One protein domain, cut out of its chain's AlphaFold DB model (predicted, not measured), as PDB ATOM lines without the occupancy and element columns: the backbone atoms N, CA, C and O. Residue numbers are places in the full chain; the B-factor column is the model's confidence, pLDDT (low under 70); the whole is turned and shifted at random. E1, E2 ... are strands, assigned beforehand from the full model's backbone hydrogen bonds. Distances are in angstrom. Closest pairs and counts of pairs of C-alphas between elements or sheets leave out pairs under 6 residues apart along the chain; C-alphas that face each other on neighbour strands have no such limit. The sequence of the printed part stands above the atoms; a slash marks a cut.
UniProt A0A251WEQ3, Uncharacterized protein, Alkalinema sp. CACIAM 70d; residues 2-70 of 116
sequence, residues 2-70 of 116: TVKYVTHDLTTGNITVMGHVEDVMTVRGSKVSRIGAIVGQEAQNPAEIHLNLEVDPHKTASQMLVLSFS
ATOM      1  N   THR A   2      15.546  -0.890 -29.137       49.72
ATOM      2  CA  THR A   2      16.306   0.306 -29.529       49.72
ATOM      3  C   THR A   2      17.680   0.241 -28.879       49.72
ATOM      4  O   THR A   2      17.809   0.429 -27.673       49.72
ATOM      5  N   VAL A   3      18.699  -0.082 -29.671       55.03
ATOM      6  CA  VAL A   3      20.098   0.049 -29.251       55.03
ATOM      7  C   VAL A   3      20.390   1.547 -29.162       55.03
ATOM      8  O   VAL A   3      20.149   2.279 -30.125       55.03
ATOM      9  N   LYS A   4      20.839   2.026 -27.998       57.06
ATOM     10  CA  LYS A   4      21.151   3.446 -27.808       57.06
ATOM     11  C   LYS A   4      22.538   3.724 -28.382       57.06
ATOM     12  O   LYS A   4      23.535   3.581 -27.688       57.06
ATOM     13  N   TYR A   5      22.581   4.123 -29.648       65.56
ATOM     14  CA  TYR A   5      23.796   4.636 -30.267       65.56
ATOM     15  C   TYR A   5      23.980   6.096 -29.871       65.56
ATOM     16  O   TYR A   5      23.113   6.930 -30.135       65.56
ATOM     17  N   VAL A   6      25.100   6.399 -29.224       75.75
ATOM     18  CA  VAL A   6      25.518   7.780 -28.977       75.75
ATOM     19  C   VAL A   6      26.812   7.989 -29.740       75.75
ATOM     20  O   VAL A   6      27.823   7.385 -29.392       75.75
ATOM     21  N   THR A   7      26.768   8.809 -30.785       80.12
ATOM     22  CA  THR A   7      27.919   9.104 -31.643       80.12
ATOM     23  C   THR A   7      28.196  10.594 -31.610       80.12
ATOM     24  O   THR A   7      27.282  11.397 -31.789       80.12
ATOM     25  N   HIS A   8      29.460  10.947 -31.423       76.06
ATOM     26  CA  HIS A   8      29.950  12.313 -31.470       76.06
ATOM     27  C   HIS A   8      31.048  12.420 -32.523       76.06
ATOM     28  O   HIS A   8      31.859  11.503 -32.686       76.06
ATOM     29  N   ASP A   9      31.074  13.545 -33.231       77.56
ATOM     30  CA  ASP A   9      32.218  13.879 -34.066       77.56
ATOM     31  C   ASP A   9      33.421  14.163 -33.164       77.56
ATOM     32  O   ASP A   9      33.301  14.778 -32.099       77.56
ATOM     33  N   LEU A  10      34.581  13.676 -33.586       76.31
ATOM     34  CA  LEU A  10      35.837  13.867 -32.889       76.31
ATOM     35  C   LEU A  10      36.790  14.576 -33.838       76.31
ATOM     36  O   LEU A  10      37.024  14.110 -34.943       76.31
ATOM     37  N   THR A  11      37.368  15.685 -33.395       74.62
ATOM     38  CA  THR A  11      38.407  16.389 -34.146       74.62
ATOM     39  C   THR A  11      39.690  16.348 -33.340       74.62
ATOM     40  O   THR A  11      39.739  16.854 -32.221       74.62
ATOM     41  N   THR A  12      40.731  15.741 -33.903       72.75
ATOM     42  CA  THR A  12      42.069  15.701 -33.305       72.75
ATOM     43  C   THR A  12      43.091  16.321 -34.250       72.75
ATOM     44  O   THR A  12      42.841  16.471 -35.448       72.75
ATOM     45  N   GLY A  13      44.276  16.632 -33.722       73.56
ATOM     46  CA  GLY A  13      45.462  16.803 -34.559       73.56
ATOM     47  C   GLY A  13      45.887  15.489 -35.230       73.56
ATOM     48  O   GLY A  13      45.229  14.455 -35.083       73.56
ATOM     49  N   ASN A  14      47.007  15.532 -35.953       79.25
ATOM     50  CA  ASN A  14      47.654  14.329 -36.475       79.25
ATOM     51  C   ASN A  14      48.143  13.459 -35.309       79.25
ATOM     52  O   ASN A  14      48.927  13.927 -34.488       79.25
ATOM     53  N   ILE A  15      47.707  12.203 -35.264       77.50
ATOM     54  CA  ILE A  15      48.165  11.201 -34.301       77.50
ATOM     55  C   ILE A  15      49.038  10.207 -35.058       77.50
ATOM     56  O   ILE A  15      48.616   9.648 -36.067       77.50
ATOM     57  N   THR A  16      50.256   9.971 -34.583       81.06
ATOM     58  CA  THR A  16      51.125   8.938 -35.149       81.06
ATOM     59  C   THR A  16      50.891   7.622 -34.417       81.06
ATOM     60  O   THR A  16      51.075   7.542 -33.206       81.06
ATOM     61  N   VAL A  17      50.480   6.591 -35.152       76.00
ATOM     62  CA  VAL A  17      50.247   5.237 -34.640       76.00
ATOM     63  C   VAL A  17      51.285   4.303 -35.249       76.00
ATOM     64  O   VAL A  17      51.574   4.377 -36.443       76.00
ATOM     65  N   MET A  18      51.844   3.421 -34.423       74.69
ATOM     66  CA  MET A  18      52.831   2.426 -34.833       74.69
ATOM     67  C   MET A  18      52.319   1.037 -34.452       74.69
ATOM     68  O   MET A  18      52.148   0.744 -33.271       74.69
ATOM     69  N   GLY A  19      52.032   0.200 -35.453       66.81
ATOM     70  CA  GLY A  19      51.602  -1.190 -35.238       66.81
ATOM     71  C   GLY A  19      52.781  -2.167 -35.189       66.81
ATOM     72  O   GLY A  19      52.834  -3.062 -34.349       66.81
ATOM     73  N   HIS A  20      53.762  -1.951 -36.065       64.69
ATOM     74  CA  HIS A  20      55.064  -2.614 -36.075       64.69
ATOM     75  C   HIS A  20      56.151  -1.545 -36.228       64.69
ATOM     76  O   HIS A  20      55.848  -0.448 -36.692       64.69
ATOM     77  N   VAL A  21      57.404  -1.835 -35.857       58.19
ATOM     78  CA  VAL A  21      58.497  -0.831 -35.822       58.19
ATOM     79  C   VAL A  21      58.686  -0.110 -37.168       58.19
ATOM     80  O   VAL A  21      59.094   1.048 -37.200       58.19
ATOM     81  N   GLU A  22      58.340  -0.770 -38.273       59.84
ATOM     82  CA  GLU A  22      58.447  -0.230 -39.633       59.84
ATOM     83  C   GLU A  22      57.136   0.387 -40.165       59.84
ATOM     84  O   GLU A  22      57.165   1.149 -41.132       59.84
ATOM     85  N   ASP A  23      55.998   0.137 -39.507       67.19
ATOM     86  CA  ASP A  23      54.666   0.596 -39.919       67.19
ATOM     87  C   ASP A  23      54.206   1.776 -39.061       67.19
ATOM     88  O   ASP A  23      53.418   1.646 -38.117       67.19
ATOM     89  N   VAL A  24      54.720   2.953 -39.420       73.56
ATOM     90  CA  VAL A  24      54.311   4.242 -38.857       73.56
ATOM     91  C   VAL A  24      53.259   4.880 -39.759       73.56
ATOM     92  O   VAL A  24      53.547   5.260 -40.899       73.56
ATOM     93  N   MET A  25      52.048   5.043 -39.233       80.12
ATOM     94  CA  MET A  25      50.938   5.697 -39.922       80.12
ATOM     95  C   MET A  25      50.481   6.942 -39.170       80.12
ATOM     96  O   MET A  25      50.543   7.015 -37.945       80.12
ATOM     97  N   THR A  26      50.024   7.941 -39.919       83.38
ATOM     98  CA  THR A  26      49.374   9.119 -39.340       83.38
ATOM     99  C   THR A  26      47.875   8.949 -39.479       83.38
ATOM    100  O   THR A  26      47.390   8.607 -40.555       83.38
ATOM    101  N   VAL A  27      47.150   9.178 -38.393       83.62
ATOM    102  CA  VAL A  27      45.696   9.092 -38.339       83.62
ATOM    103  C   VAL A  27      45.104  10.365 -37.743       83.62
ATOM    104  O   VAL A  27      45.781  11.118 -37.040       83.62
ATOM    105  N   ARG A  28      43.827  10.615 -38.014       83.38
ATOM    106  CA  ARG A  28      43.046  11.708 -37.425       83.38
ATOM    107  C   ARG A  28      41.752  11.168 -36.850       83.38
ATOM    108  O   ARG A  28      41.105  10.333 -37.469       83.38
ATOM    109  N   GLY A  29      41.359  11.659 -35.682       80.62
ATOM    110  CA  GLY A  29      40.044  11.385 -35.125       80.62
ATOM    111  C   GLY A  29      38.948  11.821 -36.086       80.62
ATOM    112  O   GLY A  29      39.023  12.908 -36.655       80.62
ATOM    113  N   SER A  30      37.962  10.945 -36.259       83.50
ATOM    114  CA  SER A  30      36.772  11.195 -37.070       83.50
ATOM    115  C   SER A  30      35.530  11.167 -36.188       83.50
ATOM    116  O   SER A  30      34.797  12.152 -36.083       83.50
ATOM    117  N   LYS A  31      35.301  10.052 -35.484       85.06
ATOM    118  CA  LYS A  31      34.126   9.876 -34.621       85.06
ATOM    119  C   LYS A  31      34.457   9.048 -33.391       85.06
ATOM    120  O   LYS A  31      35.291   8.148 -33.449       85.06
ATOM    121  N   VAL A  32      33.738   9.300 -32.307       84.31
ATOM    122  CA  VAL A  32      33.670   8.407 -31.150       84.31
ATOM    123  C   VAL A  32      32.220   7.997 -30.939       84.31
ATOM    124  O   VAL A  32      31.310   8.823 -31.006       84.31
ATOM    125  N   SER A  33      31.983   6.711 -30.713       83.25
ATOM    126  CA  SER A  33      30.639   6.184 -30.508       83.25
ATOM    127  C   SER A  33      30.586   5.210 -29.352       83.25
ATOM    128  O   SER A  33      31.472   4.378 -29.197       83.25
ATOM    129  N   ARG A  34      29.518   5.289 -28.564       82.44
ATOM    130  CA  ARG A  34      29.155   4.270 -27.586       82.44
ATOM    131  C   ARG A  34      28.116   3.349 -28.207       82.44
ATOM    132  O   ARG A  34      27.034   3.801 -28.591       82.44
ATOM    133  N   ILE A  35      28.465   2.074 -28.291       78.12
ATOM    134  CA  ILE A  35      27.655   0.997 -28.855       78.12
ATOM    135  C   ILE A  35      27.336   0.004 -27.728       78.12
ATOM    136  O   ILE A  35      28.073  -0.087 -26.752       78.12
ATOM    137  N   GLY A  36      26.219  -0.717 -27.818       65.81
ATOM    138  CA  GLY A  36      25.836  -1.714 -26.809       65.81
ATOM    139  C   GLY A  36      25.025  -1.151 -25.634       65.81
ATOM    140  O   GLY A  36      24.556  -0.013 -25.671       65.81
ATOM    141  N   ALA A  37      24.809  -1.987 -24.611       58.84
ATOM    142  CA  ALA A  37      23.851  -1.782 -23.514       58.84
ATOM    143  C   ALA A  37      22.393  -1.625 -23.984       58.84
ATOM    144  O   ALA A  37      21.738  -0.597 -23.779       58.84
ATOM    145  N   ILE A  38      21.860  -2.683 -24.605       62.06
ATOM    146  CA  ILE A  38      20.403  -2.838 -24.690       62.06
ATOM    147  C   ILE A  38      19.884  -2.907 -23.254       62.06
ATOM    148  O   ILE A  38      20.331  -3.756 -22.484       62.06
ATOM    149  N   VAL A  39      18.951  -2.016 -22.915       58.88
ATOM    150  CA  VAL A  39      18.357  -1.950 -21.573       58.88
ATOM    151  C   VAL A  39      17.806  -3.327 -21.190       58.88
ATOM    152  O   VAL A  39      16.917  -3.840 -21.872       58.88
ATOM    153  N   GLY A  40      18.336  -3.916 -20.116       62.19
ATOM    154  CA  GLY A  40      17.951  -5.237 -19.608       62.19
ATOM    155  C   GLY A  40      18.717  -6.433 -20.196       62.19
ATOM    156  O   GLY A  40      18.361  -7.572 -19.892       62.19
ATOM    157  N   GLN A  41      19.739  -6.215 -21.033       66.88
ATOM    158  CA  GLN A  41      20.625  -7.262 -21.576       66.88
ATOM    159  C   GLN A  41      22.113  -6.903 -21.454       66.88
ATOM    160  O   GLN A  41      22.955  -7.401 -22.203       66.88
ATOM    161  N   GLU A  42      22.467  -6.056 -20.492       67.12
ATOM    162  CA  GLU A  42      23.822  -5.532 -20.307       67.12
ATOM    163  C   GLU A  42      24.864  -6.641 -20.069       67.12
ATOM    164  O   GLU A  42      26.024  -6.475 -20.430       67.12
ATOM    165  N   ALA A  43      24.450  -7.794 -19.527       67.31
ATOM    166  CA  ALA A  43      25.314  -8.962 -19.331       67.31
ATOM    167  C   ALA A  43      25.652  -9.722 -20.631       67.31
ATOM    168  O   ALA A  43      26.654 -10.426 -20.681       67.31
ATOM    169  N   GLN A  44      24.811  -9.613 -21.665       67.19
ATOM    170  CA  GLN A  44      24.988 -10.301 -22.955       67.19
ATOM    171  C   GLN A  44      25.533  -9.361 -24.038       67.19
ATOM    172  O   GLN A  44      26.109  -9.824 -25.018       67.19
ATOM    173  N   ASN A  45      25.345  -8.051 -23.863       66.56
ATOM    174  CA  ASN A  45      25.812  -7.011 -24.772       66.56
ATOM    175  C   ASN A  45      26.354  -5.814 -23.966       66.56
ATOM    176  O   ASN A  45      25.650  -4.802 -23.813       66.56
ATOM    177  N   PRO A  46      27.564  -5.948 -23.390       71.38
ATOM    178  CA  PRO A  46      28.188  -4.869 -22.639       71.38
ATOM    179  C   PRO A  46      28.382  -3.639 -23.535       71.38
ATOM    180  O   PRO A  46      28.499  -3.741 -24.753       71.38
ATOM    181  N   ALA A  47      28.374  -2.451 -22.931       78.69
ATOM    182  CA  ALA A  47      28.675  -1.237 -23.679       78.69
ATOM    183  C   ALA A  47      30.140  -1.252 -24.142       78.69
ATOM    184  O   ALA A  47      31.017  -1.593 -23.357       78.69
ATOM    185  N   GLU A  48      30.390  -0.794 -25.361       84.44
ATOM    186  CA  GLU A  48      31.715  -0.597 -25.943       84.44
ATOM    187  C   GLU A  48      31.849   0.833 -26.463       84.44
ATOM    188  O   GLU A  48      30.877   1.452 -26.908       84.44
ATOM    189  N   ILE A  49      33.067   1.364 -26.416       84.38
ATOM    190  CA  ILE A  49      33.421   2.651 -27.007       84.38
ATOM    191  C   ILE A  49      34.257   2.384 -28.250       84.38
ATOM    192  O   ILE A  49      35.316   1.772 -28.172       84.38
ATOM    193  N   HIS A  50      33.767   2.827 -29.401       86.88
ATOM    194  CA  HIS A  50      34.456   2.721 -30.681       86.88
ATOM    195  C   HIS A  50      35.007   4.092 -31.055       86.88
ATOM    196  O   HIS A  50      34.258   5.068 -31.139       86.88
ATOM    197  N   LEU A  51      36.314   4.155 -31.267       84.12
ATOM    198  CA  LEU A  51      37.045   5.323 -31.727       84.12
ATOM    199  C   LEU A  51      37.439   5.104 -33.188       84.12
ATOM    200  O   LEU A  51      38.243   4.226 -33.496       84.12
ATOM    201  N   ASN A  52      36.876   5.917 -34.075       86.00
ATOM    202  CA  ASN A  52      37.134   5.867 -35.505       86.00
ATOM    203  C   ASN A  52      38.194   6.904 -35.865       86.00
ATOM    204  O   ASN A  52      38.000   8.109 -35.658       86.00
ATOM    205  N   LEU A  53      39.293   6.419 -36.431       85.00
ATOM    206  CA  LEU A  53      40.436   7.205 -36.862       85.00
ATOM    207  C   LEU A  53      40.598   7.049 -38.378       85.00
ATOM    208  O   LEU A  53      40.667   5.939 -38.901       85.00
ATOM    209  N   GLU A  54      40.647   8.158 -39.098       85.88
ATOM    210  CA  GLU A  54      40.928   8.188 -40.530       85.88
ATOM    211  C   GLU A  54      42.436   8.159 -40.750       85.88
ATOM    212  O   GLU A  54      43.162   8.993 -40.208       85.88
ATOM    213  N   VAL A  55      42.911   7.200 -41.539       84.25
ATOM    214  CA  VAL A  55      44.319   7.113 -41.930       84.25
ATOM    215  C   VAL A  55      44.600   8.169 -42.992       84.25
ATOM    216  O   VAL A  55      43.831   8.317 -43.945       84.25
ATOM    217  N   ASP A  56      45.710   8.890 -42.839       75.31
ATOM    218  CA  ASP A  56      46.159   9.867 -43.824       75.31
ATOM    219  C   ASP A  56      46.363   9.174 -45.191       75.31
ATOM    220  O   ASP A  56      47.198   8.268 -45.316       75.31
ATOM    221  N   PRO A  57      45.609   9.579 -46.230       60.62
ATOM    222  CA  PRO A  57      45.575   8.898 -47.518       60.62
ATOM    223  C   PRO A  57      46.856   9.062 -48.346       60.62
ATOM    224  O   PRO A  57      46.961   8.482 -49.425       60.62
ATOM    225  N   HIS A  58      47.855   9.824 -47.883       59.97
ATOM    226  CA  HIS A  58      49.097  10.038 -48.633       59.97
ATOM    227  C   HIS A  58      49.906   8.756 -48.927       59.97
ATOM    228  O   HIS A  58      50.829   8.813 -49.741       59.97
ATOM    229  N   LYS A  59      49.569   7.604 -48.322       54.75
ATOM    230  CA  LYS A  59      50.242   6.316 -48.582       54.75
ATOM    231  C   LYS A  59      49.326   5.140 -48.956       54.75
ATOM    232  O   LYS A  59      49.833   4.158 -49.493       54.75
ATOM    233  N   THR A  60      48.011   5.223 -48.755       53.66
ATOM    234  CA  THR A  60      47.050   4.136 -49.037       53.66
ATOM    235  C   THR A  60      45.649   4.698 -49.307       53.66
ATOM    236  O   THR A  60      45.343   5.827 -48.930       53.66
ATOM    237  N   ALA A  61      44.779   3.925 -49.979       58.72
ATOM    238  CA  ALA A  61      43.353   4.264 -50.100       58.72
ATOM    239  C   ALA A  61      42.765   4.584 -48.714       58.72
ATOM    240  O   ALA A  61      43.190   3.951 -47.752       58.72
ATOM    241  N   SER A  62      41.818   5.529 -48.612       63.91
ATOM    242  CA  SER A  62      41.214   5.961 -47.338       63.91
ATOM    243  C   SER A  62      40.803   4.766 -46.479       63.91
ATOM    244  O   SER A  62      39.778   4.126 -46.718       63.91
ATOM    245  N   GLN A  63      41.638   4.459 -45.493       73.25
ATOM    246  CA  GLN A  63      41.433   3.391 -44.531       73.25
ATOM    247  C   GLN A  63      40.956   4.008 -43.223       73.25
ATOM    248  O   GLN A  63      41.348   5.117 -42.855       73.25
ATOM    249  N   MET A  64      40.088   3.283 -42.530       79.00
ATOM    250  CA  MET A  64      39.611   3.656 -41.209       79.00
ATOM    251  C   MET A  64      40.186   2.662 -40.208       79.00
ATOM    252  O   MET A  64      39.976   1.456 -40.334       79.00
ATOM    253  N   LEU A  65      40.919   3.174 -39.228       80.69
ATOM    254  CA  LEU A  65      41.338   2.421 -38.060       80.69
ATOM    255  C   LEU A  65      40.251   2.576 -36.996       80.69
ATOM    256  O   LEU A  65      39.955   3.687 -36.559       80.69
ATOM    257  N   VAL A  66      39.649   1.461 -36.593       84.62
ATOM    258  CA  VAL A  66      38.648   1.428 -35.525       84.62
ATOM    259  C   VAL A  66      39.282   0.792 -34.302       84.62
ATOM    260  O   VAL A  66      39.762  -0.339 -34.368       84.62
ATOM    261  N   LEU A  67      39.290   1.524 -33.192       84.94
ATOM    262  CA  LEU A  67      39.704   1.011 -31.893       84.94
ATOM    263  C   LEU A  67      38.462   0.809 -31.029       84.94
ATOM    264  O   LEU A  67      37.673   1.737 -30.852       84.94
ATOM    265  N   SER A  68      38.295  -0.396 -30.499       86.50
ATOM    266  CA  SER A  68      37.174  -0.755 -29.632       86.50
ATOM    267  C   SER A  68      37.677  -0.968 -28.214       86.50
ATOM    268  O   SER A  68      38.627  -1.716 -27.988       86.50
ATOM    269  N   PHE A  69      37.028  -0.310 -27.266       83.94
ATOM    270  CA  PHE A  69      37.405  -0.311 -25.861       83.94
ATOM    271  C   PHE A  69      36.217  -0.688 -24.990       83.94
ATOM    272  O   PHE A  69      35.070  -0.328 -25.289       83.94
ATOM    273  N   SER A  70      36.497  -1.321 -23.851       84.88
ATOM    274  CA  SER A  70      35.537  -1.281 -22.756       84.88
ATOM    275  C   SER A  70      35.380   0.173 -22.267       84.88
ATOM    276  O   SER A  70      36.271   1.004 -22.472       84.88
TER     277      SER A  70
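What this domain is: This is residues 2 to 70 of the 116 residues of an uncharacterized protein of Alkalinema sp. CACIAM 70d (UniProt A0A251WEQ3). A single, strongly twisted sheet of five strands is built round the long, bent strand E3, with E1 and E2 along different parts of one side and E4, then E5, on the other. The hairpin of E2 and the first part of E3 turns away at one end, and the loop of residues 36 to 47 extends the opposite end. The 69 printed residues hold no named helix and five named strands, E1 to E5 along the chain, in an all-strand, antiparallel, branched sheet. The whole is loose, with a radius of gyration of the C-alphas of 14.7 A, and elongated, spanning 45 by 24 by 19 A.

How they stand to each other: E1, residues 6 to 9, is antiparallel to E3, residues 23 to 35; C-alphas 7 and 33 face each other at 4.1 A, and N 8 and O 32 are within hydrogen-bond range at 2.8 A. E2, residues 15 to 20, forms a hairpin with E3, with N 17 and O 25 at 2.8 A; E3 bends by 76 degrees at residue 26. E4, residues 48 to 55, is on the other side of E3 from E1 and E2, with N 50 and O 33 at 2.8 A. E5, residues 64 to 69, is antiparallel to E4 at 157 degrees, with N 51 and O 67 at 2.8 A. E2 to E5 form a meander, each strand the antiparallel neighbour of the one before. E1 and E2 are apart.

Where its parts are: E1 begins at C-alpha 6 (25.518, 7.780, -28.977). E2 spans 15.5 A, E3 29.2 A and E4 21.8 A. E5 spans 16.0 A and ends at C-alpha 69 (37.405, -0.311, -25.861).

The domain as a whole: The farthest C-alphas, of Glu 22 and Gly 40, are 45.5 A apart. The printed part has no cut; the link E3 to E4 is long. Residues 2 to 5, 19 to 23, 36 to 45 and 57 to 62 have pLDDT under 70.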